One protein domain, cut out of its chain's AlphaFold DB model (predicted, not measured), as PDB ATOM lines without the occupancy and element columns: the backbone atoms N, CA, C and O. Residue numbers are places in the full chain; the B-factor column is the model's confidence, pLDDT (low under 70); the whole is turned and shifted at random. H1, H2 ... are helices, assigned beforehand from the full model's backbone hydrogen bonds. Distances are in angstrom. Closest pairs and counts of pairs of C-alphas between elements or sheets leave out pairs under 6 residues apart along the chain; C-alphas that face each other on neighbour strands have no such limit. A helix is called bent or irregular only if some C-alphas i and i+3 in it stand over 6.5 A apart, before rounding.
ATOM      1  N   ALA A 405      29.611   3.459 -11.252       68.44
ATOM      2  CA  ALA A 405      30.916   2.821 -11.451       68.44
ATOM      3  C   ALA A 405      31.225   2.520 -12.933       68.44
ATOM      4  O   ALA A 405      32.383   2.576 -13.346       68.44
ATOM      5  N   THR A 406      30.197   2.236 -13.739       68.75
ATOM      6  CA  THR A 406      30.331   2.053 -15.193       68.75
ATOM      7  C   THR A 406      30.601   3.392 -15.887       68.75
ATOM      8  O   THR A 406      31.524   3.489 -16.692       68.75
ATOM      9  N   THR A 407      29.861   4.449 -15.535       78.88
ATOM     10  CA  THR A 407      30.059   5.812 -16.057       78.88
ATOM     11  C   THR A 407      31.448   6.367 -15.729       78.88
ATOM     12  O   THR A 407      32.075   6.978 -16.596       78.88
ATOM     13  N   ASP A 408      31.936   6.145 -14.506       81.62
ATOM     14  CA  ASP A 408      33.258   6.583 -14.047       81.62
ATOM     15  C   ASP A 408      34.363   5.876 -14.863       81.62
ATOM     16  O   ASP A 408      35.163   6.545 -15.520       81.62
ATOM     17  N   LEU A 409      34.328   4.535 -14.949       81.62
ATOM     18  CA  LEU A 409      35.262   3.729 -15.756       81.62
ATOM     19  C   LEU A 409      35.308   4.182 -17.224       81.62
ATOM     20  O   LEU A 409      36.379   4.402 -17.784       81.62
ATOM     21  N   VAL A 410      34.143   4.345 -17.851       88.69
ATOM     22  CA  VAL A 410      34.045   4.784 -19.249       88.69
ATOM     23  C   VAL A 410      34.633   6.190 -19.441       88.69
ATOM     24  O   VAL A 410      35.243   6.469 -20.475       88.69
ATOM     25  N   THR A 411      34.497   7.075 -18.448       89.69
ATOM     26  CA  THR A 411      35.065   8.434 -18.498       89.69
ATOM     27  C   THR A 411      36.592   8.401 -18.457       89.69
ATOM     28  O   THR A 411      37.227   9.101 -19.249       89.69
ATOM     29  N   ASP A 412      37.190   7.551 -17.622       88.25
ATOM     30  CA  ASP A 412      38.644   7.343 -17.589       88.25
ATOM     31  C   ASP A 412      39.167   6.774 -18.921       88.25
ATOM     32  O   ASP A 412      40.195   7.222 -19.429       88.25
ATOM     33  N   MET A 413      38.437   5.833 -19.533       89.19
ATOM     34  CA  MET A 413      38.808   5.209 -20.813       89.19
ATOM     35  C   MET A 413      38.785   6.197 -21.991       89.19
ATOM     36  O   MET A 413      39.718   6.219 -22.800       89.19
ATOM     37  N   VAL A 414      37.768   7.063 -22.076       93.56
ATOM     38  CA  VAL A 414      37.738   8.157 -23.065       93.56
ATOM     39  C   VAL A 414      38.834   9.183 -22.759       93.56
ATOM     40  O   VAL A 414      39.556   9.599 -23.666       93.56
ATOM     41  N   SER A 415      39.049   9.532 -21.489       91.88
ATOM     42  CA  SER A 415      40.118  10.463 -21.091       91.88
ATOM     43  C   SER A 415      41.517   9.938 -21.460       91.88
ATOM     44  O   SER A 415      42.356  10.699 -21.940       91.88
ATOM     45  N   ALA A 416      41.766   8.630 -21.331       88.88
ATOM     46  CA  ALA A 416      43.005   7.972 -21.761       88.88
ATOM     47  C   ALA A 416      43.181   7.926 -23.295       88.88
ATOM     48  O   ALA A 416      44.313   7.927 -23.797       88.88
ATOM     49  N   LEU A 417      42.080   7.918 -24.053       93.25
ATOM     50  CA  LEU A 417      42.084   7.968 -25.518       93.25
ATOM     51  C   LEU A 417      42.433   9.371 -26.053       93.25
ATOM     52  O   LEU A 417      43.215   9.483 -27.001       93.25
ATOM     53  N   PHE A 418      41.950  10.433 -25.402       94.12
ATOM     54  CA  PHE A 418      42.279  11.828 -25.744       94.12
ATOM     55  C   PHE A 418      43.502  12.397 -24.994       94.12
ATOM     56  O   PHE A 418      43.913  13.530 -25.243       94.12
ATOM     57  N   ALA A 419      44.149  11.610 -24.131       87.62
ATOM     58  CA  ALA A 419      45.412  11.992 -23.505       87.62
ATOM     59  C   ALA A 419      46.539  12.221 -24.547       87.62
ATOM     60  O   ALA A 419      46.630  11.481 -25.537       87.62
ATOM     61  N   PRO A 420      47.443  13.199 -24.327       81.44
ATOM     62  CA  PRO A 420      48.564  13.466 -25.223       81.44
ATOM     63  C   PRO A 420      49.595  12.326 -25.179       81.44
ATOM     64  O   PRO A 420      50.391  12.215 -24.247       81.44
ATOM     65  N   GLY A 421      49.578  11.482 -26.210       71.75
ATOM     66  CA  GLY A 421      50.595  10.458 -26.466       71.75
ATOM     67  C   GLY A 421      51.694  10.927 -27.433       71.75
ATOM     68  O   GLY A 421      51.617  12.036 -27.972       71.75
ATOM     69  N   PRO A 422      52.710  10.084 -27.704       65.88
ATOM     70  CA  PRO A 422      53.575  10.277 -28.866       65.88
ATOM     71  C   PRO A 422      52.740  10.303 -30.160       65.88
ATOM     72  O   PRO A 422      51.655   9.728 -30.221       65.88
ATOM     73  N   GLY A 423      53.229  10.974 -31.205       63.12
ATOM     74  CA  GLY A 423      52.577  10.937 -32.521       63.12
ATOM     75  C   GLY A 423      52.551   9.518 -33.116       63.12
ATOM     76  O   GLY A 423      53.378   8.693 -32.718       63.12
ATOM     77  N   PRO A 424      51.642   9.231 -34.072       63.94
ATOM     78  CA  PRO A 424      51.520   7.904 -34.675       63.94
ATOM     79  C   PRO A 424      52.873   7.468 -35.246       63.94
ATOM     80  O   PRO A 424      53.496   8.190 -36.029       63.94
ATOM     81  N   SER A 425      53.358   6.307 -34.807       57.22
ATOM     82  CA  SER A 425      54.730   5.901 -35.096       57.22
ATOM     83  C   SER A 425      54.855   5.413 -36.543       57.22
ATOM     84  O   SER A 425      54.090   4.531 -36.936       57.22
ATOM     85  N   PRO A 426      55.852   5.874 -37.327       52.56
ATOM     86  CA  PRO A 426      56.161   5.330 -38.652       52.56
ATOM     87  C   PRO A 426      56.898   3.977 -38.570       52.56
ATOM     88  O   PRO A 426      57.621   3.597 -39.491       52.56
ATOM     89  N   ALA A 427      56.765   3.262 -37.447       46.38
ATOM     90  CA  ALA A 427      57.141   1.861 -37.353       46.38
ATOM     91  C   ALA A 427      56.384   1.060 -38.429       46.38
ATOM     92  O   ALA A 427      55.232   1.392 -38.715       46.38
ATOM     93  N   PRO A 428      57.000   0.020 -39.024       44.91
ATOM     94  CA  PRO A 428      56.319  -0.798 -40.020       44.91
ATOM     95  C   PRO A 428      55.017  -1.348 -39.433       44.91
ATOM     96  O   PRO A 428      55.034  -1.884 -38.316       44.91
ATOM     97  N   ASP A 429      53.909  -1.211 -40.175       49.19
ATOM     98  CA  ASP A 429      52.637  -1.832 -39.808       49.19
ATOM     99  C   ASP A 429      52.915  -3.324 -39.502       49.19
ATOM    100  O   ASP A 429      53.691  -3.966 -40.223       49.19
ATOM    101  N   PRO A 430      52.398  -3.888 -38.392       50.41
ATOM    102  CA  PRO A 430      52.802  -5.222 -37.964       50.41
ATOM    103  C   PRO A 430      52.481  -6.245 -39.067       50.41
ATOM    104  O   PRO A 430      51.402  -6.155 -39.651       50.41
ATOM    105  N   PRO A 431      53.327  -7.270 -39.309       48.22
ATOM    106  CA  PRO A 431      53.137  -8.238 -40.408       48.22
ATOM    107  C   PRO A 431      51.823  -9.038 -40.317       48.22
ATOM    108  O   PRO A 431      51.440  -9.750 -41.233       48.22
ATOM    109  N   LEU A 432      51.111  -8.887 -39.202       47.78
ATOM    110  CA  LEU A 432      49.773  -9.393 -38.945       47.78
ATOM    111  C   LEU A 432      48.675  -8.681 -39.761       47.78
ATOM    112  O   LEU A 432      47.594  -9.238 -39.904       47.78
ATOM    113  N   VAL A 433      48.914  -7.484 -40.310       48.72
ATOM    114  CA  VAL A 433      47.910  -6.775 -41.128       48.72
ATOM    115  C   VAL A 433      47.579  -7.552 -42.404       48.72
ATOM    116  O   VAL A 433      46.403  -7.777 -42.683       48.72
ATOM    117  N   GLU A 434      48.597  -8.017 -43.139       45.47
ATOM    118  CA  GLU A 434      48.414  -8.804 -44.373       45.47
ATOM    119  C   GLU A 434      47.600 -10.085 -44.111       45.47
ATOM    120  O   GLU A 434      46.779 -10.495 -44.928       45.47
ATOM    121  N   LEU A 435      47.780 -10.669 -42.923       43.19
ATOM    122  CA  LEU A 435      47.124 -11.896 -42.469       43.19
ATOM    123  C   LEU A 435      45.678 -11.684 -41.996       43.19
ATOM    124  O   LEU A 435      44.899 -12.631 -41.995       43.19
ATOM    125  N   ALA A 436      45.304 -10.461 -41.610       45.38
ATOM    126  CA  ALA A 436      43.937 -10.111 -41.222       45.38
ATOM    127  C   ALA A 436      43.051  -9.704 -42.416       45.38
ATOM    128  O   ALA A 436      41.868  -9.435 -42.219       45.38
ATOM    129  N   GLN A 437      43.630  -9.566 -43.621       57.88
ATOM    130  CA  GLN A 437      43.024  -8.893 -44.788       57.88
ATOM    131  C   GLN A 437      42.526  -7.459 -44.488       57.88
ATOM    132  O   GLN A 437      41.742  -6.880 -45.237       57.88
ATOM    133  N   ALA A 438      42.996  -6.874 -43.385       61.88
ATOM    134  CA  ALA A 438      42.565  -5.581 -42.876       61.88
ATOM    135  C   ALA A 438      43.361  -4.440 -43.523       61.88
ATOM    136  O   ALA A 438      44.516  -4.612 -43.921       61.88
ATOM    137  N   ARG A 439      42.779  -3.238 -43.581       75.00
ATOM    138  CA  ARG A 439      43.532  -2.051 -44.005       75.00
ATOM    139  C   ARG A 439      44.542  -1.672 -42.911       75.00
ATOM    140  O   ARG A 439      44.160  -1.616 -41.744       75.00
ATOM    141  N   PRO A 440      45.821  -1.410 -43.238       74.00
ATOM    142  CA  PRO A 440      46.835  -1.098 -42.233       74.00
ATOM    143  C   PRO A 440      46.438   0.138 -41.422       74.00
ATOM    144  O   PRO A 440      45.928   1.101 -41.993       74.00
ATOM    145  N   ILE A 441      46.768   0.187 -40.130       78.38
ATOM    146  CA  ILE A 441      46.685   1.404 -39.300       78.38
ATOM    147  C   ILE A 441      48.017   1.623 -38.568       78.38
ATOM    148  O   ILE A 441      48.628   0.633 -38.152       78.38
ATOM    149  N   PRO A 442      48.479   2.877 -38.371       80.62
ATOM    150  CA  PRO A 442      49.764   3.110 -37.720       80.62
ATOM    151  C   PRO A 442      49.754   2.594 -36.280       80.62
ATOM    152  O   PRO A 442      48.749   2.717 -35.566       80.62
ATOM    153  N   PHE A 443      50.889   2.069 -35.826       76.69
ATOM    154  CA  PHE A 443      51.041   1.648 -34.439       76.69
ATOM    155  C   PHE A 443      50.952   2.850 -33.482       76.69
ATOM    156  O   PHE A 443      51.523   3.910 -33.750       76.69
ATOM    157  N   ASP A 444      50.232   2.668 -32.370       77.69
ATOM    158  CA  ASP A 444      49.885   3.723 -31.399       77.69
ATOM    159  C   ASP A 444      49.141   4.930 -32.016       77.69
ATOM    160  O   ASP A 444      49.155   6.039 -31.484       77.69
ATOM    161  N   SER A 445      48.461   4.725 -33.151       87.50
ATOM    162  CA  SER A 445      47.508   5.704 -33.683       87.50
ATOM    163  C   SER A 445      46.243   5.804 -32.824       87.50
ATOM    164  O   SER A 445      45.923   4.917 -32.030       87.50
ATOM    165  N   PHE A 446      45.475   6.874 -33.025       92.56
ATOM    166  CA  PHE A 446      44.204   7.084 -32.335       92.56
ATOM    167  C   PHE A 446      43.225   5.915 -32.529       92.56
ATOM    168  O   PHE A 446      42.626   5.457 -31.561       92.56
ATOM    169  N   LEU A 447      43.118   5.372 -33.750       90.88
ATOM    170  CA  LEU A 447      42.247   4.224 -34.022       90.88
ATOM    171  C   LEU A 447      42.760   2.937 -33.355       90.88
ATOM    172  O   LEU A 447      41.961   2.190 -32.806       90.88
ATOM    173  N   TRP A 448      44.079   2.717 -33.312       87.19
ATOM    174  CA  TRP A 448      44.673   1.603 -32.559       87.19
ATOM    175  C   TRP A 448      44.315   1.685 -31.068       87.19
ATOM    176  O   TRP A 448      43.924   0.692 -30.459       87.19
ATOM    177  N   GLN A 449      44.398   2.881 -30.480       89.50
ATOM    178  CA  GLN A 449      44.042   3.109 -29.079       89.50
ATOM    179  C   GLN A 449      42.535   2.984 -28.825       89.50
ATOM    180  O   GLN A 449      42.144   2.373 -27.832       89.50
ATOM    181  N   LEU A 450      41.685   3.463 -29.739       92.50
ATOM    182  CA  LEU A 450      40.234   3.247 -29.703       92.50
ATOM    183  C   LEU A 450      39.902   1.745 -29.697       92.50
ATOM    184  O   LEU A 450      39.111   1.295 -28.870       92.50
ATOM    185  N   SER A 451      40.569   0.948 -30.538       85.38
ATOM    186  CA  SER A 451      40.432  -0.512 -30.547       85.38
ATOM    187  C   SER A 451      40.907  -1.172 -29.252       85.38
ATOM    188  O   SER A 451      40.284  -2.133 -28.809       85.38
ATOM    189  N   VAL A 452      41.953  -0.659 -28.593       82.94
ATOM    190  CA  VAL A 452      42.367  -1.146 -27.263       82.94
ATOM    191  C   VAL A 452      41.306  -0.836 -26.200       82.94
ATOM    192  O   VAL A 452      40.985  -1.720 -25.408       82.94
ATOM    193  N   GLN A 453      40.720   0.368 -26.193       87.00
ATOM    194  CA  GLN A 453      39.660   0.731 -25.239       87.00
ATOM    195  C   GLN A 453      38.382  -0.096 -25.463       87.00
ATOM    196  O   GLN A 453      37.859  -0.694 -24.525       87.00
ATOM    197  N   VAL A 454      37.913  -0.232 -26.707       83.69
ATOM    198  CA  VAL A 454      36.756  -1.090 -27.030       83.69
ATOM    199  C   VAL A 454      37.063  -2.564 -26.731       83.69
ATOM    200  O   VAL A 454      36.246  -3.257 -26.126       83.69
ATOM    201  N   GLY A 455      38.279  -3.030 -27.028       74.38
ATOM    202  CA  GLY A 455      38.772  -4.357 -26.651       74.38
ATOM    203  C   GLY A 455      38.848  -4.604 -25.139       74.38
ATOM    204  O   GLY A 455      38.846  -5.762 -24.723       74.38
ATOM    205  N   GLN A 456      38.877  -3.551 -24.314       76.06
ATOM    206  CA  GLN A 456      38.727  -3.615 -22.855       76.06
ATOM    207  C   GLN A 456      37.255  -3.583 -22.421       76.06
ATOM    208  O   GLN A 456      36.864  -4.373 -21.565       76.06
ATOM    209  N   LEU A 457      36.396  -2.778 -23.054       74.75
ATOM    210  CA  LEU A 457      34.950  -2.779 -22.770       74.75
ATOM    211  C   LEU A 457      34.296  -4.137 -23.059       74.75
ATOM    212  O   LEU A 457      33.434  -4.577 -22.299       74.75
ATOM    213  N   LEU A 458      34.754  -4.866 -24.080       68.38
ATOM    214  CA  LEU A 458      34.293  -6.231 -24.365       68.38
ATOM    215  C   LEU A 458      34.660  -7.256 -23.261       68.38
ATOM    216  O   LEU A 458      34.052  -8.326 -23.205       68.38
ATOM    217  N   GLN A 459      35.588  -6.920 -22.353       64.31
ATOM    218  CA  GLN A 459      35.958  -7.710 -21.158       64.31
ATOM    219  C   GLN A 459      35.005  -7.470 -19.985       64.31
ATOM    220  O   GLN A 459      34.972  -8.264 -19.047       64.31
ATOM    221  N   SER A 460      34.243  -6.371 -20.014       66.44
ATOM    222  CA  SER A 460      33.285  -6.056 -18.956       66.44
ATOM    223  C   SER A 460      32.203  -7.135 -18.845       66.44
ATOM    224  O   SER A 460      31.929  -7.886 -19.794       66.44
ATOM    225  N   ASN A 461      31.602  -7.214 -17.654       63.34
ATOM    226  CA  ASN A 461      30.535  -8.155 -17.323       63.34
ATOM    227  C   ASN A 461      29.454  -8.144 -18.432       63.34
ATOM    228  O   ASN A 461      28.949  -7.065 -18.752       63.34
ATOM    229  N   PRO A 462      29.078  -9.309 -19.009       64.12
ATOM    230  CA  PRO A 462      28.087  -9.394 -20.083       64.12
ATOM    231  C   PRO A 462      26.806  -8.585 -19.842       64.12
ATOM    232  O   PRO A 462      26.274  -8.015 -20.787       64.12
ATOM    233  N   ALA A 463      26.351  -8.486 -18.587       57.50
ATOM    234  CA  ALA A 463      25.127  -7.781 -18.206       57.50
ATOM    235  C   ALA A 463      25.185  -6.243 -18.341       57.50
ATOM    236  O   ALA A 463      24.138  -5.607 -18.286       57.50
ATOM    237  N   ILE A 464      26.373  -5.644 -18.498       67.69
ATOM    238  CA  ILE A 464      26.559  -4.187 -18.664       67.69
ATOM    239  C   ILE A 464      27.313  -3.816 -19.949       67.69
ATOM    240  O   ILE A 464      27.583  -2.642 -20.178       67.69
ATOM    241  N   ARG A 465      27.690  -4.791 -20.786       69.56
ATOM    242  CA  ARG A 465      28.630  -4.578 -21.901       69.56
ATOM    243  C   ARG A 465      28.090  -3.661 -22.999       69.56
ATOM    244  O   ARG A 465      28.834  -2.811 -23.479       69.56
ATOM    245  N   SER A 466      26.834  -3.847 -23.403       73.56
ATOM    246  CA  SER A 466      26.169  -2.988 -24.392       73.56
ATOM    247  C   SER A 466      26.037  -1.563 -23.863       73.56
ATOM    248  O   SER A 466      26.475  -0.624 -24.516       73.56
ATOM    249  N   GLU A 467      25.545  -1.406 -22.634       77.62
ATOM    250  CA  GLU A 467      25.410  -0.102 -21.983       77.62
ATOM    251  C   GLU A 467      26.762   0.614 -21.828       77.62
ATOM    252  O   GLU A 467      26.899   1.781 -22.181       77.62
ATOM    253  N   ALA A 468      27.810  -0.098 -21.405       79.56
ATOM    254  CA  ALA A 468      29.159   0.455 -21.319       79.56
ATOM    255  C   ALA A 468      29.715   0.873 -22.696       79.56
ATOM    256  O   ALA A 468      30.399   1.892 -22.784       79.56
ATOM    257  N   LEU A 469      29.401   0.137 -23.771       82.56
ATOM    258  CA  LEU A 469      29.781   0.494 -25.143       82.56
ATOM    259  C   LEU A 469      29.008   1.722 -25.656       82.56
ATOM    260  O   LEU A 469      29.622   2.616 -26.236       82.56
ATOM    261  N   ARG A 470      27.698   1.812 -25.392       83.62
ATOM    262  CA  ARG A 470      26.859   2.975 -25.733       83.62
ATOM    263  C   ARG A 470      27.300   4.228 -24.980       83.62
ATOM    264  O   ARG A 470      27.554   5.262 -25.597       83.62
ATOM    265  N   CYS A 471      27.482   4.117 -23.665       87.38
ATOM    266  CA  CYS A 471      28.003   5.179 -22.806       87.38
ATOM    267  C   CYS A 471      29.398   5.642 -23.271       87.38
ATOM    268  O   CYS A 471      29.682   6.843 -23.292       87.38
ATOM    269  N   PHE A 472      30.256   4.707 -23.701       91.56
ATOM    270  CA  PHE A 472      31.569   5.017 -24.267       91.56
ATOM    271  C   PHE A 472      31.468   5.752 -25.597       91.56
ATOM    272  O   PHE A 472      32.132   6.774 -25.749       91.56
ATOM    273  N   TRP A 473      30.624   5.301 -26.529       92.12
ATOM    274  CA  TRP A 473      30.451   5.980 -27.813       92.12
ATOM    275  C   TRP A 473      29.878   7.393 -27.644       92.12
ATOM    276  O   TRP A 473      30.394   8.336 -28.239       92.12
ATOM    277  N   ALA A 474      28.910   7.582 -26.743       90.38
ATOM    278  CA  ALA A 474      28.373   8.901 -26.408       90.38
ATOM    279  C   ALA A 474      29.449   9.841 -25.819       90.38
ATOM    280  O   ALA A 474      29.621  10.968 -26.286       90.38
ATOM    281  N   LYS A 475      30.232   9.378 -24.832       93.56
ATOM    282  CA  LYS A 475      31.328  10.167 -24.233       93.56
ATOM    283  C   LYS A 475      32.474  10.430 -25.218       93.56
ATOM    284  O   LYS A 475      33.043  11.518 -25.208       93.56
ATOM    285  N   PHE A 476      32.777   9.477 -26.096       95.44
ATOM    286  CA  PHE A 476      33.706   9.632 -27.216       95.44
ATOM    287  C   PHE A 476      33.232  10.718 -28.192       95.44
ATOM    288  O   PHE A 476      34.015  11.598 -28.548       95.44
ATOM    289  N   HIS A 477      31.948  10.717 -28.559       93.88
ATOM    290  CA  HIS A 477      31.368  11.720 -29.449       93.88
ATOM    291  C   HIS A 477      31.440  13.131 -28.846       93.88
ATOM    292  O   HIS A 477      31.903  14.067 -29.500       93.88
ATOM    293  N   LEU A 478      31.098  13.271 -27.560       94.31
ATOM    294  CA  LEU A 478      31.246  14.521 -26.806       94.31
ATOM    295  C   LEU A 478      32.706  15.005 -26.736       94.31
ATOM    296  O   LEU A 478      32.961  16.205 -26.852       94.31
ATOM    297  N   ALA A 479      33.677  14.097 -26.601       95.88
ATOM    298  CA  ALA A 479      35.096  14.449 -26.624       95.88
ATOM    299  C   ALA A 479      35.558  14.943 -28.011       95.88
ATOM    300  O   ALA A 479      36.279  15.940 -28.091       95.88
ATOM    301  N   ILE A 480      35.092  14.328 -29.107       96.00
ATOM    302  CA  ILE A 480      35.350  14.823 -30.473       96.00
ATOM    303  C   ILE A 480      34.703  16.196 -30.690       96.00
ATOM    304  O   ILE A 480      35.359  17.094 -31.216       96.00
ATOM    305  N   LEU A 481      33.452  16.390 -30.259       96.06
ATOM    306  CA  LEU A 481      32.763  17.682 -30.332       96.06
ATOM    307  C   LEU A 481      33.511  18.769 -29.543       96.06
ATOM    308  O   LEU A 481      33.677  19.880 -30.041       96.06
ATOM    309  N   SER A 482      34.034  18.446 -28.357       95.81
ATOM    310  CA  SER A 482      34.878  19.353 -27.566       95.81
ATOM    311  C   SER A 482      36.155  19.753 -28.320       95.81
ATOM    312  O   SER A 482      36.427  20.944 -28.493       95.81
ATOM    313  N   HIS A 483      36.883  18.776 -28.876       95.12
ATOM    314  CA  HIS A 483      38.052  19.018 -29.729       95.12
ATOM    315  C   HIS A 483      37.714  19.895 -30.947       95.12
ATOM    316  O   HIS A 483      38.409  20.873 -31.215       95.12
ATOM    317  N   TRP A 484      36.613  19.603 -31.645       96.12
ATOM    318  CA  TRP A 484      36.141  20.364 -32.803       96.12
ATOM    319  C   TRP A 484      35.722  21.801 -32.466       96.12
ATOM    320  O   TRP A 484      35.993  22.717 -33.248       96.12
ATOM    321  N   ASN A 485      35.099  22.023 -31.311       95.88
ATOM    322  CA  ASN A 485      34.685  23.351 -30.857       95.88
ATOM    323  C   ASN A 485      35.892  24.192 -30.417       95.88
ATOM    324  O   ASN A 485      35.992  25.359 -30.787       95.88
ATOM    325  N   ALA A 486      36.861  23.581 -29.728       95.50
ATOM    326  CA  ALA A 486      38.147  24.203 -29.403       95.50
ATOM    327  C   ALA A 486      39.110  24.303 -30.611       95.50
ATOM    328  O   ALA A 486      40.174  24.911 -30.502       95.50
ATOM    329  N   LYS A 487      38.763  23.684 -31.752       95.19
ATOM    330  CA  LYS A 487      39.606  23.466 -32.946       95.19
ATOM    331  C   LYS A 487      40.946  22.759 -32.651       95.19
ATOM    332  O   LYS A 487      41.879  22.838 -33.450       95.19
ATOM    333  N   VAL A 488      41.047  22.044 -31.528       93.62
ATOM    334  CA  VAL A 488      42.253  21.313 -31.107       93.62
ATOM    335  C   VAL A 488      42.299  19.957 -31.820       93.62
ATOM    336  O   VAL A 488      41.377  19.161 -31.643       93.62
ATOM    337  N   PRO A 489      43.361  19.632 -32.582       94.44
ATOM    338  CA  PRO A 489      43.439  18.362 -33.296       94.44
ATOM    339  C   PRO A 489      43.364  17.160 -32.344       94.44
ATOM    340  O   PRO A 489      43.925  17.171 -31.248       94.44
ATOM    341  N   ILE A 490      42.680  16.110 -32.792       94.94
ATOM    342  CA  ILE A 490      42.604  14.804 -32.140       94.94
ATOM    343  C   ILE A 490      44.038  14.242 -32.034       94.94
ATOM    344  O   ILE A 490      44.754  14.219 -33.046       94.94
ATOM    345  N   PRO A 491      44.492  13.809 -30.841       92.81
ATOM    346  CA  PRO A 491      45.851  13.309 -30.634       92.81
ATOM    347  C   PRO A 491      46.078  11.974 -31.351       92.81
ATOM    348  O   PRO A 491      45.132  11.271 -31.688       92.81
ATOM    349  N   ARG A 492      47.348  11.585 -31.550       90.44
ATOM    350  CA  ARG A 492      47.737  10.312 -32.205       90.44
ATOM    351  C   ARG A 492      47.165  10.121 -33.628       90.44
ATOM    352  O   ARG A 492      47.096   8.996 -34.123       90.44
ATOM    353  N   LEU A 493      46.789  11.208 -34.302       91.31
ATOM    354  CA  LEU A 493      46.151  11.193 -35.618       91.31
ATOM    355  C   LEU A 493      46.746  12.269 -36.540       91.31
ATOM    356  O   LEU A 493      47.073  13.373 -36.109       91.31
ATOM    357  N   GLU A 494      46.906  11.937 -37.818       86.81
ATOM    358  CA  GLU A 494      47.481  12.825 -38.834       86.81
ATOM    359  C   GLU A 494      46.576  14.040 -39.136       86.81
ATOM    360  O   GLU A 494      45.356  13.961 -39.019       86.81
ATOM    361  N   THR A 495      47.169  15.160 -39.567       86.44
ATOM    362  CA  THR A 495      46.460  16.392 -39.994       86.44
ATOM    363  C   THR A 495      46.526  16.651 -41.507       86.44
ATOM    364  O   THR A 495      46.041  17.673 -41.997       86.44
ATOM    365  N   GLY A 496      47.130  15.734 -42.270       84.81
ATOM    366  CA  GLY A 496      47.091  15.735 -43.736       84.81
ATOM    367  C   GLY A 496      45.749  15.246 -44.291       84.81
ATOM    368  O   GLY A 496      44.876  14.828 -43.532       84.81
ATOM    369  N   ASN A 497      45.593  15.290 -45.619       87.06
ATOM    370  CA  ASN A 497      44.414  14.767 -46.323       87.06
ATOM    371  C   ASN A 497      44.095  13.316 -45.890       87.06
ATOM    372  O   ASN A 497      45.041  12.554 -45.675       87.06
ATOM    373  N   PRO A 498      42.810  12.905 -45.825       91.00
ATOM    374  CA  PRO A 498      42.423  11.540 -45.483       91.00
ATOM    375  C   PRO A 498      43.131  10.491 -46.338       91.00
ATOM    376  O   PRO A 498      43.137  10.555 -47.569       91.00
ATOM    377  N   ASN A 499      43.731   9.509 -45.676       87.25
ATOM    378  CA  ASN A 499      44.448   8.439 -46.344       87.25
ATOM    379  C   ASN A 499      43.485   7.297 -46.702       87.25
ATOM    380  O   ASN A 499      43.182   6.452 -45.863       87.25
ATOM    381  N   ILE A 500      43.042   7.251 -47.962       86.00
ATOM    382  CA  ILE A 500      42.110   6.239 -48.506       86.00
ATOM    383  C   ILE A 500      42.579   4.775 -48.347       86.00
ATOM    384  O   ILE A 500      41.778   3.848 -48.440       86.00
ATOM    385  N   MET A 501      43.868   4.544 -48.061       81.06
ATOM    386  CA  MET A 501      44.406   3.209 -47.765       81.06
ATOM    387  C   MET A 501      44.155   2.757 -46.312       81.06
ATOM    388  O   MET A 501      44.485   1.624 -45.965       81.06
ATOM    389  N   ARG A 502      43.598   3.623 -45.456       85.81
ATOM    390  CA  ARG A 502      43.214   3.351 -44.059       85.81
ATOM    391  C   ARG A 502      41.694   3.070 -43.962       85.81
ATOM    392  O   ARG A 502      40.972   3.378 -44.909       85.81
ATOM    393  N   PRO A 503      41.182   2.503 -42.850       86.69
ATOM    394  CA  PRO A 503      39.741   2.283 -42.627       86.69
ATOM    395  C   PRO A 503      38.897   3.561 -42.752       86.69
ATOM    396  O   PRO A 503      39.424   4.663 -42.590       86.69
ATOM    397  N   LEU A 504      37.594   3.434 -43.004       90.38
ATOM    398  CA  LEU A 504      36.710   4.584 -43.207       90.38
ATOM    399  C   LEU A 504      36.607   5.427 -41.930       90.38
ATOM    400  O   LEU A 504      36.771   6.643 -41.997       90.38
ATOM    401  N   LEU A 505      36.475   4.797 -40.761       92.75
ATOM    402  CA  LEU A 505      36.512   5.479 -39.465       92.75
ATOM    403  C   LEU A 505      37.833   6.246 -39.258       92.75
ATOM    404  O   LEU A 505      37.819   7.375 -38.767       92.75
ATOM    405  N   TYR A 506      38.975   5.702 -39.706       92.75
ATOM    406  CA  TYR A 506      40.255   6.431 -39.683       92.75
ATOM    407  C   TYR A 506      40.207   7.665 -40.591       92.75
ATOM    408  O   TYR A 506      40.582   8.755 -40.168       92.75
ATOM    409  N   GLN A 507      39.728   7.505 -41.828       94.38
ATOM    410  CA  GLN A 507      39.617   8.589 -42.806       94.38
ATOM    411  C   GLN A 507      38.678   9.707 -42.327       94.38
ATOM    412  O   GLN A 507      38.990  10.884 -42.501       94.38
ATOM    413  N   LYS A 508      37.551   9.355 -41.697       95.31
ATOM    414  CA  LYS A 508      36.559  10.291 -41.147       95.31
ATOM    415  C   LYS A 508      37.131  11.086 -39.972       95.31
ATOM    416  O   LYS A 508      37.054  12.311 -39.964       95.31
ATOM    417  N   LEU A 509      37.811  10.427 -39.034       95.69
ATOM    418  CA  LEU A 509      38.518  11.118 -37.947       95.69
ATOM    419  C   LEU A 509      39.671  11.990 -38.488       95.69
ATOM    420  O   LEU A 509      39.866  13.119 -38.035       95.69
ATOM    421  N   GLN A 510      40.408  11.514 -39.500       94.94
ATOM    422  CA  GLN A 510      41.463  12.285 -40.167       94.94
ATOM    423  C   GLN A 510      40.898  13.518 -40.894       94.94
ATOM    424  O   GLN A 510      41.534  14.572 -40.886       94.94
ATOM    425  N   MET A 511      39.684  13.434 -41.452       95.25
ATOM    426  CA  MET A 511      38.985  14.577 -42.045       95.25
ATOM    427  C   MET A 511      38.716  15.681 -41.013       95.25
ATOM    428  O   MET A 511      38.929  16.848 -41.331       95.25
ATOM    429  N   LEU A 512      38.344  15.359 -39.768       96.25
ATOM    430  CA  LEU A 512      38.189  16.374 -38.710       96.25
ATOM    431  C   LEU A 512      39.515  17.079 -38.391       96.25
ATOM    432  O   LEU A 512      39.558  18.309 -38.320       96.25
ATOM    433  N   ASN A 513      40.615  16.330 -38.277       95.81
ATOM    434  CA  ASN A 513      41.951  16.910 -38.105       95.81
ATOM    435  C   ASN A 513      42.376  17.778 -39.299       95.81
ATOM    436  O   ASN A 513      42.982  18.836 -39.110       95.81
ATOM    437  N   HIS A 514      42.016  17.378 -40.518       95.12
ATOM    438  CA  HIS A 514      42.238  18.170 -41.722       95.12
ATOM    439  C   HIS A 514      41.392  19.457 -41.739       95.12
ATOM    440  O   HIS A 514      41.919  20.524 -42.047       95.12
ATOM    441  N   CYS A 515      40.118  19.401 -41.332       95.06
ATOM    442  CA  CYS A 515      39.242  20.572 -41.206       95.06
ATOM    443  C   CYS A 515      39.773  21.566 -40.161       95.06
ATOM    444  O   CYS A 515      39.838  22.768 -40.423       95.06
ATOM    445  N   MET A 516      40.234  21.075 -39.005       95.19
ATOM    446  CA  MET A 516      40.848  21.914 -37.968       95.19
ATOM    447  C   MET A 516      42.178  22.534 -38.424       95.19
ATOM    448  O   MET A 516      42.424  23.707 -38.133       95.19
ATOM    449  N   LYS A 517      43.004  21.813 -39.199       93.94
ATOM    450  CA  LYS A 517      44.191  22.385 -39.860       93.94
ATOM    451  C   LYS A 517      43.798  23.477 -40.865       93.94
ATOM    452  O   LYS A 517      44.295  24.594 -40.764       93.94
ATOM    453  N   ARG A 518      42.870  23.188 -41.789       92.38
ATOM    454  CA  ARG A 518      42.368  24.130 -42.813       92.38
ATOM    455  C   ARG A 518      41.822  25.420 -42.200       92.38
ATOM    456  O   ARG A 518      42.086  26.499 -42.729       92.38
ATOM    457  N   PHE A 519      41.121  25.326 -41.067       93.12
ATOM    458  CA  PHE A 519      40.672  26.488 -40.300       93.12
ATOM    459  C   PHE A 519      41.856  27.353 -39.836       93.12
ATOM    460  O   PHE A 519      41.890  28.547 -40.133       93.12
ATOM    461  N   HIS A 520      42.857  26.760 -39.176       92.94
ATOM    462  CA  HIS A 520      44.046  27.482 -38.705       92.94
ATOM    463  C   HIS A 520      44.861  28.102 -39.847       92.94
ATOM    464  O   HIS A 520      45.242  29.270 -39.754       92.94
ATOM    465  N   ASP A 521      45.076  27.367 -40.941       90.50
ATOM    466  CA  ASP A 521      45.787  27.872 -42.119       90.50
ATOM    467  C   ASP A 521      45.072  29.093 -42.722       90.50
ATOM    468  O   ASP A 521      45.721  30.085 -43.067       90.50
ATOM    469  N   ARG A 522      43.729  29.073 -42.799       89.81
ATOM    470  CA  ARG A 522      42.946  30.226 -43.277       89.81
ATOM    471  C   ARG A 522      43.007  31.404 -42.304       89.81
ATOM    472  O   ARG A 522      43.174  32.527 -42.768       89.81
ATOM    473  N   GLN A 523      42.931  31.183 -40.989       90.56
ATOM    474  CA  GLN A 523      43.086  32.266 -40.004       90.56
ATOM    475  C   GLN A 523      44.482  32.907 -40.077       90.56
ATOM    476  O   GLN A 523      44.603  34.131 -40.051       90.56
ATOM    477  N   HIS A 524      45.535  32.105 -40.252       90.00
ATOM    478  CA  HIS A 524      46.899  32.602 -40.441       90.00
ATOM    479  C   HIS A 524      47.042  33.406 -41.745       90.00
ATOM    480  O   HIS A 524      47.612  34.497 -41.739       90.00
ATOM    481  N   LEU A 525      46.472  32.919 -42.853       88.12
ATOM    482  CA  LEU A 525      46.464  33.622 -44.140       88.12
ATOM    483  C   LEU A 525      45.687  34.950 -44.066       88.12
ATOM    484  O   LEU A 525      46.148  35.956 -44.601       88.12
ATOM    485  N   LEU A 526      44.553  34.990 -43.357       88.88
ATOM    486  CA  LEU A 526      43.801  36.223 -43.091       88.88
ATOM    487  C   LEU A 526      44.600  37.204 -42.215       88.88
ATOM    488  O   LEU A 526      44.610  38.402 -42.490       88.88
ATOM    489  N   ALA A 527      45.319  36.719 -41.199       87.81
ATOM    490  CA  ALA A 527      46.184  37.555 -40.366       87.81
ATOM    491  C   ALA A 527      47.348  38.169 -41.167       87.81
ATOM    492  O   ALA A 527      47.625  39.360 -41.025       87.81
ATOM    493  N   GLN A 528      47.985  37.393 -42.053       86.38
ATOM    494  CA  GLN A 528      48.986  37.903 -42.998       86.38
ATOM    495  C   GLN A 528      48.376  38.936 -43.957       86.38
ATOM    496  O   GLN A 528      48.941  40.010 -44.154       86.38
ATOM    497  N   TYR A 529      47.184  38.664 -44.496       85.56
ATOM    498  CA  TYR A 529      46.498  39.576 -45.408       85.56
ATOM    499  C   TYR A 529      46.140  40.919 -44.758       85.56
ATOM    500  O   TYR A 529      46.331  41.964 -45.378       85.56
ATOM    501  N   HIS A 530      45.692  40.930 -43.500       85.44
ATOM    502  CA  HIS A 530      45.439  42.170 -42.761       85.44
ATOM    503  C   HIS A 530      46.725  42.959 -42.452       85.44
ATOM    504  O   HIS A 530      46.686  44.189 -42.417       85.44
ATOM    505  N   GLN A 531      47.872  42.289 -42.287       82.88
ATOM    506  CA  GLN A 531      49.177  42.957 -42.169       82.88
ATOM    507  C   GLN A 531      49.631  43.577 -43.502       82.88
ATOM    508  O   GLN A 531      50.182  44.676 -43.500       82.88
ATOM    509  N   GLU A 532      49.369  42.922 -44.640       76.31
ATOM    510  CA  GLU A 532      49.631  43.498 -45.968       76.31
ATOM    511  C   GLU A 532      48.686  44.666 -46.290       76.31
ATOM    512  O   GLU A 532      49.123  45.702 -46.795       76.31
ATOM    513  N   ASP A 929      33.056  23.321 -42.161       93.00
ATOM    514  CA  ASP A 929      31.918  23.056 -41.284       93.00
ATOM    515  C   ASP A 929      30.979  22.021 -41.926       93.00
ATOM    516  O   ASP A 929      30.523  21.102 -41.242       93.00
ATOM    517  N   HIS A 930      30.791  22.064 -43.252       92.50
ATOM    518  CA  HIS A 930      30.119  20.996 -44.001       92.50
ATOM    519  C   HIS A 930      30.872  19.660 -43.899       92.50
ATOM    520  O   HIS A 930      30.272  18.642 -43.551       92.50
ATOM    521  N   HIS A 931      32.189  19.644 -44.153       92.69
ATOM    522  CA  HIS A 931      32.977  18.408 -44.074       92.69
ATOM    523  C   HIS A 931      33.017  17.829 -42.652       92.69
ATOM    524  O   HIS A 931      32.956  16.608 -42.497       92.69
ATOM    525  N   ALA A 932      33.059  18.671 -41.614       95.06
ATOM    526  CA  ALA A 932      32.927  18.210 -40.235       95.06
ATOM    527  C   ALA A 932      31.521  17.660 -39.942       95.06
ATOM    528  O   ALA A 932      31.407  16.575 -39.376       95.06
ATOM    529  N   GLY A 933      30.456  18.339 -40.385       95.19
ATOM    530  CA  GLY A 933      29.073  17.870 -40.243       95.19
ATOM    531  C   GLY A 933      28.824  16.503 -40.891       95.19
ATOM    532  O   GLY A 933      28.170  15.652 -40.295       95.19
ATOM    533  N   VAL A 934      29.419  16.242 -42.061       93.69
ATOM    534  CA  VAL A 934      29.382  14.924 -42.728       93.69
ATOM    535  C   VAL A 934      30.116  13.840 -41.924       93.69
ATOM    536  O   VAL A 934      29.732  12.672 -41.983       93.69
ATOM    537  N   VAL A 935      31.153  14.188 -41.152       95.56
ATOM    538  CA  VAL A 935      31.791  13.237 -40.225       95.56
ATOM    539  C   VAL A 935      30.918  12.995 -38.996       95.56
ATOM    540  O   VAL A 935      30.726  11.838 -38.636       95.56
ATOM    541  N   PHE A 936      30.360  14.041 -38.380       96.38
ATOM    542  CA  PHE A 936      29.481  13.892 -37.216       96.38
ATOM    543  C   PHE A 936      28.240  13.053 -37.545       96.38
ATOM    544  O   PHE A 936      27.987  12.075 -36.854       96.38
ATOM    545  N   ALA A 937      27.566  13.303 -38.672       94.00
ATOM    546  CA  ALA A 937      26.434  12.484 -39.116       94.00
ATOM    547  C   ALA A 937      26.794  10.994 -39.332       94.00
ATOM    548  O   ALA A 937      25.965  10.116 -39.102       94.00
ATOM    549  N   TYR A 938      28.032  10.685 -39.739       94.62
ATOM    550  CA  TYR A 938      28.529   9.305 -39.823       94.62
ATOM    551  C   TYR A 938      28.827   8.704 -38.435       94.62
ATOM    552  O   TYR A 938      28.515   7.540 -38.204       94.62
ATOM    553  N   LEU A 939      29.390   9.478 -37.499       94.12
ATOM    554  CA  LEU A 939      29.670   9.017 -36.131       94.12
ATOM    555  C   LEU A 939      28.396   8.861 -35.278       94.12
ATOM    556  O   LEU A 939      28.363   8.009 -34.393       94.12
ATOM    557  N   GLU A 940      27.352   9.641 -35.553       91.69
ATOM    558  CA  GLU A 940      26.018   9.508 -34.952       91.69
ATOM    559  C   GLU A 940      25.216   8.356 -35.581       91.69
ATOM    560  O   GLU A 940      24.457   7.684 -34.886       91.69
ATOM    561  N   GLY A 941      25.386   8.117 -36.888       88.81
ATOM    562  CA  GLY A 941      24.633   7.116 -37.652       88.81
ATOM    563  C   GLY A 941      25.226   5.701 -37.698       88.81
ATOM    564  O   GLY A 941      24.540   4.787 -38.152       88.81
ATOM    565  N   ILE A 942      26.476   5.490 -37.268       86.00
ATOM    566  CA  ILE A 942      27.107   4.159 -37.263       86.00
ATOM    567  C   ILE A 942      26.486   3.254 -36.186       86.00
ATOM    568  O   ILE A 942      26.391   3.632 -35.018       86.00
ATOM    569  N   SER A 943      26.069   2.038 -36.559       81.81
ATOM    570  CA  SER A 943      25.505   1.096 -35.585       81.81
ATOM    571  C   SER A 943      26.591   0.468 -34.704       81.81
ATOM    572  O   SER A 943      27.759   0.380 -35.085       81.81
ATOM    573  N   GLU A 944      26.201  -0.048 -33.535       76.31
ATOM    574  CA  GLU A 944      27.102  -0.813 -32.659       76.31
ATOM    575  C   GLU A 944      27.719  -2.027 -33.376       76.31
ATOM    576  O   GLU A 944      28.862  -2.388 -33.102       76.31
ATOM    577  N   ILE A 945      26.988  -2.640 -34.317       72.44
ATOM    578  CA  ILE A 945      27.456  -3.793 -35.096       72.44
ATOM    579  C   ILE A 945      28.497  -3.349 -36.129       72.44
ATOM    580  O   ILE A 945      29.557  -3.966 -36.218       72.44
ATOM    581  N   ASP A 946      28.233  -2.264 -36.861       75.56
ATOM    582  CA  ASP A 946      29.151  -1.737 -37.876       75.56
ATOM    583  C   ASP A 946      30.446  -1.228 -37.232       75.56
ATOM    584  O   ASP A 946      31.537  -1.610 -37.656       75.56
ATOM    585  N   LEU A 947      30.328  -0.460 -36.143       80.69
ATOM    586  CA  LEU A 947      31.450   0.029 -35.343       80.69
ATOM    587  C   LEU A 947      32.313  -1.123 -34.817       80.69
ATOM    588  O   LEU A 947      33.540  -1.082 -34.925       80.69
ATOM    589  N   LEU A 948      31.690  -2.169 -34.263       75.06
ATOM    590  CA  LEU A 948      32.422  -3.356 -33.832       75.06
ATOM    591  C   LEU A 948      33.054  -4.082 -35.023       75.06
ATOM    592  O   LEU A 948      34.199  -4.502 -34.899       75.06
ATOM    593  N   SER A 949      32.381  -4.192 -36.173       72.31
ATOM    594  CA  SER A 949      32.937  -4.848 -37.365       72.31
ATOM    595  C   SER A 949      34.179  -4.129 -37.910       72.31
ATOM    596  O   SER A 949      35.163  -4.788 -38.249       72.31
ATOM    597  N   GLU A 950      34.185  -2.791 -37.914       75.81
ATOM    598  CA  GLU A 950      35.326  -1.996 -38.373       75.81
ATOM    599  C   GLU A 950      36.472  -1.999 -37.348       75.81
ATOM    600  O   GLU A 950      37.639  -2.029 -37.735       75.81
ATOM    601  N   LEU A 951      36.180  -2.036 -36.042       80.88
ATOM    602  CA  LEU A 951      37.208  -2.093 -34.997       80.88
ATOM    603  C   LEU A 951      37.783  -3.499 -34.756       80.88
ATOM    604  O   LEU A 951      38.944  -3.605 -34.354       80.88
ATOM    605  N   LEU A 952      37.014  -4.570 -34.976       72.81
ATOM    606  CA  LEU A 952      37.359  -5.941 -34.572       72.81
ATOM    607  C   LEU A 952      38.725  -6.434 -35.096       72.81
ATOM    608  O   LEU A 952      39.485  -6.965 -34.280       72.81
ATOM    609  N   PRO A 953      39.125  -6.226 -36.370       72.38
ATOM    610  CA  PRO A 953      40.459  -6.612 -36.837       72.38
ATOM    611  C   PRO A 953      41.583  -5.928 -36.046       72.38
ATOM    612  O   PRO A 953      42.606  -6.538 -35.745       72.38
ATOM    613  N   TYR A 954      41.384  -4.676 -35.637       78.25
ATOM    614  CA  TYR A 954      42.369  -3.902 -34.878       78.25
ATOM    615  C   TYR A 954      42.356  -4.255 -33.386       78.25
ATOM    616  O   TYR A 954      43.417  -4.258 -32.758       78.25
ATOM    617  N   VAL A 955      41.205  -4.677 -32.839       73.06
ATOM    618  CA  VAL A 955      41.137  -5.358 -31.534       73.06
ATOM    619  C   VAL A 955      42.029  -6.602 -31.581       73.06
ATOM    620  O   VAL A 955      42.986  -6.673 -30.810       73.06
ATOM    621  N   PHE A 956      41.814  -7.518 -32.537       68.12
ATOM    622  CA  PHE A 956      42.638  -8.724 -32.734       68.12
ATOM    623  C   PHE A 956      44.138  -8.422 -32.862       68.12
ATOM    624  O   PHE A 956      44.961  -9.062 -32.201       68.12
ATOM    625  N   LEU A 957      44.508  -7.436 -33.685       68.88
ATOM    626  CA  LEU A 957      45.901  -7.024 -33.873       68.88
ATOM    627  C   LEU A 957      46.521  -6.497 -32.567       68.88
ATOM    628  O   LEU A 957      47.677  -6.810 -32.268       68.88
ATOM    629  N   SER A 958      45.752  -5.773 -31.745       70.38
ATOM    630  CA  SER A 958      46.191  -5.319 -30.421       70.38
ATOM    631  C   SER A 958      46.333  -6.467 -29.407       70.38
ATOM    632  O   SER A 958      47.301  -6.474 -28.636       70.38
ATOM    633  N   CYS A 959      45.467  -7.493 -29.467       66.44
ATOM    634  CA  CYS A 959      45.616  -8.740 -28.706       66.44
ATOM    635  C   CYS A 959      46.943  -9.426 -29.056       66.44
ATOM    636  O   CYS A 959      47.765  -9.697 -28.179       66.44
ATOM    637  N   ALA A 960      47.171  -9.673 -30.350       64.56
ATOM    638  CA  ALA A 960      48.337 -10.391 -30.859       64.56
ATOM    639  C   ALA A 960      49.657  -9.644 -30.594       64.56
ATOM    640  O   ALA A 960      50.668 -10.260 -30.249       64.56
ATOM    641  N   HIS A 961      49.651  -8.311 -30.677       67.38
ATOM    642  CA  HIS A 961      50.801  -7.495 -30.291       67.38
ATOM    643  C   HIS A 961      51.087  -7.590 -28.781       67.38
ATOM    644  O   HIS A 961      52.235  -7.796 -28.382       67.38
ATOM    645  N   SER A 962      50.052  -7.500 -27.939       64.88
ATOM    646  CA  SER A 962      50.181  -7.585 -26.476       64.88
ATOM    647  C   SER A 962      50.697  -8.957 -26.020       64.88
ATOM    648  O   SER A 962      51.624  -9.026 -25.211       64.88
ATOM    649  N   LEU A 963      50.175 -10.040 -26.609       59.84
ATOM    650  CA  LEU A 963      50.691 -11.411 -26.484       59.84
ATOM    651  C   LEU A 963      52.188 -11.491 -26.808       59.84
ATOM    652  O   LEU A 963      52.972 -12.026 -26.021       59.84
ATOM    653  N   ARG A 964      52.600 -10.949 -27.963       60.72
ATOM    654  CA  ARG A 964      53.991 -11.013 -28.432       60.72
ATOM    655  C   ARG A 964      54.945 -10.282 -27.486       60.72
ATOM    656  O   ARG A 964      56.012 -10.815 -27.182       60.72
ATOM    657  N   LEU A 965      54.552  -9.111 -26.974       61.62
ATOM    658  CA  LEU A 965      55.320  -8.378 -25.962       61.62
ATOM    659  C   LEU A 965      55.417  -9.144 -24.633       61.62
ATOM    660  O   LEU A 965      56.498  -9.204 -24.047       61.62
ATOM    661  N   ALA A 966      54.323  -9.748 -24.159       54.88
ATOM    662  CA  ALA A 966      54.325 -10.542 -22.930       54.88
ATOM    663  C   ALA A 966      55.247 -11.770 -23.052       54.88
ATOM    664  O   ALA A 966      56.086 -12.006 -22.183       54.88
ATOM    665  N   ALA A 967      55.175 -12.499 -24.169       52.12
ATOM    666  CA  ALA A 967      56.033 -13.652 -24.428       52.12
ATOM    667  C   ALA A 967      57.525 -13.285 -24.549       52.12
ATOM    668  O   ALA A 967      58.377 -14.005 -24.029       52.12
ATOM    669  N   GLN A 968      57.845 -12.143 -25.172       57.91
ATOM    670  CA  GLN A 968      59.209 -11.601 -25.205       57.91
ATOM    671  C   GLN A 968      59.725 -11.262 -23.798       57.91
ATOM    672  O   GLN A 968      60.862 -11.601 -23.474       57.91
ATOM    673  N   ARG A 969      58.898 -10.646 -22.938       57.62
ATOM    674  CA  ARG A 969      59.260 -10.326 -21.539       57.62
ATOM    675  C   ARG A 969      59.466 -11.573 -20.681       57.62
ATOM    676  O   ARG A 969      60.364 -11.584 -19.847       57.62
ATOM    677  N   MET A 970      58.689 -12.631 -20.920       54.03
ATOM    678  CA  MET A 970      58.862 -13.942 -20.277       54.03
ATOM    679  C   MET A 970      60.019 -14.773 -20.865       54.03
ATOM    680  O   MET A 970      60.246 -15.897 -20.427       54.03
ATOM    681  N   GLY A 971      60.759 -14.251 -21.851       45.97
ATOM    682  CA  GLY A 971      61.918 -14.928 -22.438       45.97
ATOM    683  C   GLY A 971      61.586 -16.166 -23.277       45.97
ATOM    684  O   GLY A 971      62.490 -16.940 -23.575       45.97
ATOM    685  N   ILE A 972      60.319 -16.360 -23.668       48.34
ATOM    686  CA  ILE A 972      59.839 -17.532 -24.415       48.34
ATOM    687  C   ILE A 972      60.370 -17.451 -25.863       48.34
ATOM    688  O   ILE A 972      59.850 -16.658 -26.658       48.34
ATOM    689  N   PRO A 973      61.376 -18.260 -26.270       40.06
ATOM    690  CA  PRO A 973      62.076 -18.037 -27.544       40.06
ATOM    691  C   PRO A 973      61.202 -18.316 -28.777       40.06
ATOM    692  O   PRO A 973      61.464 -17.821 -29.873       40.06
ATOM    693  N   SER A 974      60.147 -19.109 -28.591       44.84
ATOM    694  CA  SER A 974      59.274 -19.668 -29.623       44.84
ATOM    695  C   SER A 974      58.075 -18.794 -30.014       44.84
ATOM    696  O   SER A 974      57.282 -19.227 -30.842       44.84
ATOM    697  N   ILE A 975      57.932 -17.574 -29.480       42.56
ATOM    698  CA  ILE A 975      56.919 -16.591 -29.938       42.56
ATOM    699  C   ILE A 975      57.577 -15.360 -30.590       42.56
ATOM    700  O   ILE A 975      56.977 -14.700 -31.436       42.56
ATOM    701  N   GLY A 976      58.850 -15.074 -30.284       33.53
ATOM    702  CA  GLY A 976      59.589 -13.981 -30.930       33.53
ATOM    703  C   GLY A 976      59.728 -14.156 -32.449       33.53
ATOM    704  O   GLY A 976      59.498 -13.197 -33.193       33.53
ATOM    705  N   ASN A 977      60.038 -15.387 -32.882       36.69
ATOM    706  CA  ASN A 977      60.400 -15.730 -34.265       36.69
ATOM    707  C   ASN A 977      59.358 -16.580 -35.016       36.69
ATOM    708  O   ASN A 977      59.422 -16.652 -36.241       36.69
ATOM    709  N   ASN A 978      58.399 -17.214 -34.330       38.78
ATOM    710  CA  ASN A 978      57.358 -18.006 -34.995       38.78
ATOM    711  C   ASN A 978      56.215 -17.109 -35.480       38.78
ATOM    712  O   ASN A 978      55.132 -17.077 -34.890       38.78
ATOM    713  N   ALA A 979      56.459 -16.436 -36.605       40.19
ATOM    714  CA  ALA A 979      55.398 -15.936 -37.468       40.19
ATOM    715  C   ALA A 979      54.260 -16.976 -37.635       40.19
ATOM    716  O   ALA A 979      53.141 -16.623 -37.259       40.19
ATOM    717  N   PRO A 980      54.517 -18.273 -37.947       41.28
ATOM    718  CA  PRO A 980      53.489 -19.318 -38.052       41.28
ATOM    719  C   PRO A 980      52.509 -19.460 -36.886       41.28
ATOM    720  O   PRO A 980      51.360 -19.794 -37.137       41.28
ATOM    721  N   LEU A 981      52.880 -19.204 -35.622       37.78
ATOM    722  CA  LEU A 981      51.896 -19.309 -34.528       37.78
ATOM    723  C   LEU A 981      50.958 -18.095 -34.492       37.78
ATOM    724  O   LEU A 981      49.784 -18.225 -34.153       37.78
ATOM    725  N   THR A 982      51.464 -16.919 -34.864       39.56
ATOM    726  CA  THR A 982      50.654 -15.694 -34.911       39.56
ATOM    727  C   THR A 982      49.826 -15.647 -36.196       39.56
ATOM    728  O   THR A 982      48.655 -15.300 -36.138       39.56
ATOM    729  N   GLU A 983      50.397 -16.094 -37.320       40.81
ATOM    730  CA  GLU A 983      49.705 -16.430 -38.572       40.81
ATOM    731  C   GLU A 983      48.574 -17.428 -38.323       40.81
ATOM    732  O   GLU A 983      47.444 -17.160 -38.704       40.81
ATOM    733  N   GLN A 984      48.839 -18.543 -37.635       39.66
ATOM    734  CA  GLN A 984      47.829 -19.564 -37.361       39.66
ATOM    735  C   GLN A 984      46.733 -19.047 -36.424       39.66
ATOM    736  O   GLN A 984      45.559 -19.286 -36.692       39.66
ATOM    737  N   LEU A 985      47.068 -18.304 -35.362       39.44
ATOM    738  CA  LEU A 985      46.052 -17.677 -34.510       39.44
ATOM    739  C   LEU A 985      45.190 -16.678 -35.293       39.44
ATOM    740  O   LEU A 985      43.972 -16.691 -35.128       39.44
ATOM    741  N   LEU A 986      45.785 -15.863 -36.170       38.97
ATOM    742  CA  LEU A 986      45.039 -14.882 -36.955       38.97
ATOM    743  C   LEU A 986      44.211 -15.538 -38.066       38.97
ATOM    744  O   LEU A 986      43.041 -15.216 -38.180       38.97
ATOM    745  N   ALA A 987      44.745 -16.521 -38.791       36.28
ATOM    746  CA  ALA A 987      44.036 -17.264 -39.839       36.28
ATOM    747  C   ALA A 987      42.980 -18.254 -39.303       36.28
ATOM    748  O   ALA A 987      42.124 -18.703 -40.056       36.28
ATOM    749  N   THR A 988      43.013 -18.603 -38.008       34.19
ATOM    750  CA  THR A 988      41.926 -19.371 -37.360       34.19
ATOM    751  C   THR A 988      40.893 -18.445 -36.699       34.19
ATOM    752  O   THR A 988      39.742 -18.831 -36.511       34.19
ATOM    753  N   ALA A 989      41.272 -17.215 -36.338       32.59
ATOM    754  CA  ALA A 989      40.353 -16.188 -35.839       32.59
ATOM    755  C   ALA A 989      39.604 -15.448 -36.963       32.59
ATOM    756  O   ALA A 989      38.424 -15.140 -36.829       32.59
ATOM    757  N   MET A 990      40.308 -15.204 -38.064       32.91
ATOM    758  CA  MET A 990      39.853 -14.662 -39.337       32.91
ATOM    759  C   MET A 990      40.138 -15.734 -40.404       32.91
ATOM    760  O   MET A 990      41.168 -15.655 -41.080       32.91
TER     761      MET A 990
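This is residues 405 to 532 and 929 to 990 of the 1101 residues of the protein "Rab3 GTPase-activating protein catalytic subunit" of Fonticula alba (UniProt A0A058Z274). The model is an elongated helical bundle in two groups, the pair H5 and H6 on one side and H1, H3 and H4 on the other, with H7 crossing H3 and running out to a tip made of H8 and H9. The far part of H5, residues 521 to 532, sticks out and adds to the length, while the short H2 packs on H9. The printed part has 190 residues with nine named helices, H1 to H9 in chain order, and no named strand; the class is all helix. It is compact, with a radius of gyration of the C-alphas of 18.6 A, and spans 66 by 39 by 27 A.

The longest helix, H5, holds residues 504 to 532 and measures 41.1 A, from C-alpha 504 at (36.710, 4.584, -43.207) to C-alpha 532 at (49.631, 43.498, -45.968). H6 is residues 929 to 941, 17.9 A. H4, residues 462 to 485, measures 35.1 A and is irregular, with C-alphas 463 and 466 7.9 A apart. H3 is residues 446 to 457, 16.6 A. H1, residues 405 to 418, 20.4 A, begins at C-alpha 405 (30.916, 2.821, -11.451). H7, residues 944 to 969, 35.3 A, is irregular too, with C-alphas 950 and 953 7.1 A apart and a kink of 45 degrees near residue 951. H2 is residues 432 to 435, H8 residues 973 to 976, and H9 residues 979 to 989, 15.1 A.

With residues 508 to 515 alone, H5 touches H6, opposite ways at a shallow tilt of 20 degrees; the closest C-alphas, of Lys 508 and Val 935, are 5.7 A apart. H6 and H4 are close but not clearly touching, His 477 to Leu 939 being 7.4 A between C-alphas. H3, the hub, touches H1, H4 and H7. H3 and H7 stand about perpendicular at 89 degrees, with the C-alphas of Ser 451 and Val 955 closest at 5.0 A; H7 touches with residues 951 to 958 alone. H3 and H4 form a helical hairpin, closest at the C-alphas of Leu 457 and Leu 469, 6.6 A. H2 touches H9, closest at the C-alphas of Leu 435 and Glu 983, 6.5 A. H7 touches H8, closest at the C-alphas of Gln 968 and Gly 976, 6.2 A. Every O i to N i+4 pair is within hydrogen-bond range in H1, H3, H5, H6 and H9, against 18 of 20 in H4 and 20 of 22 in H7; H2 and H8 are too short for such a pair.

The farthest C-alphas, of Glu 532 and Ser 974, are 66.0 A apart. Residues 533 to 928 are not printed, and C-alphas 532 and 929 across the cut are 27.5 A apart. The links H1 to H2 and H4 to H5 are long. The mean pLDDT of the printed part is 76.2; 61 residues are under 70, among them 422 to 438 and 959 to 990.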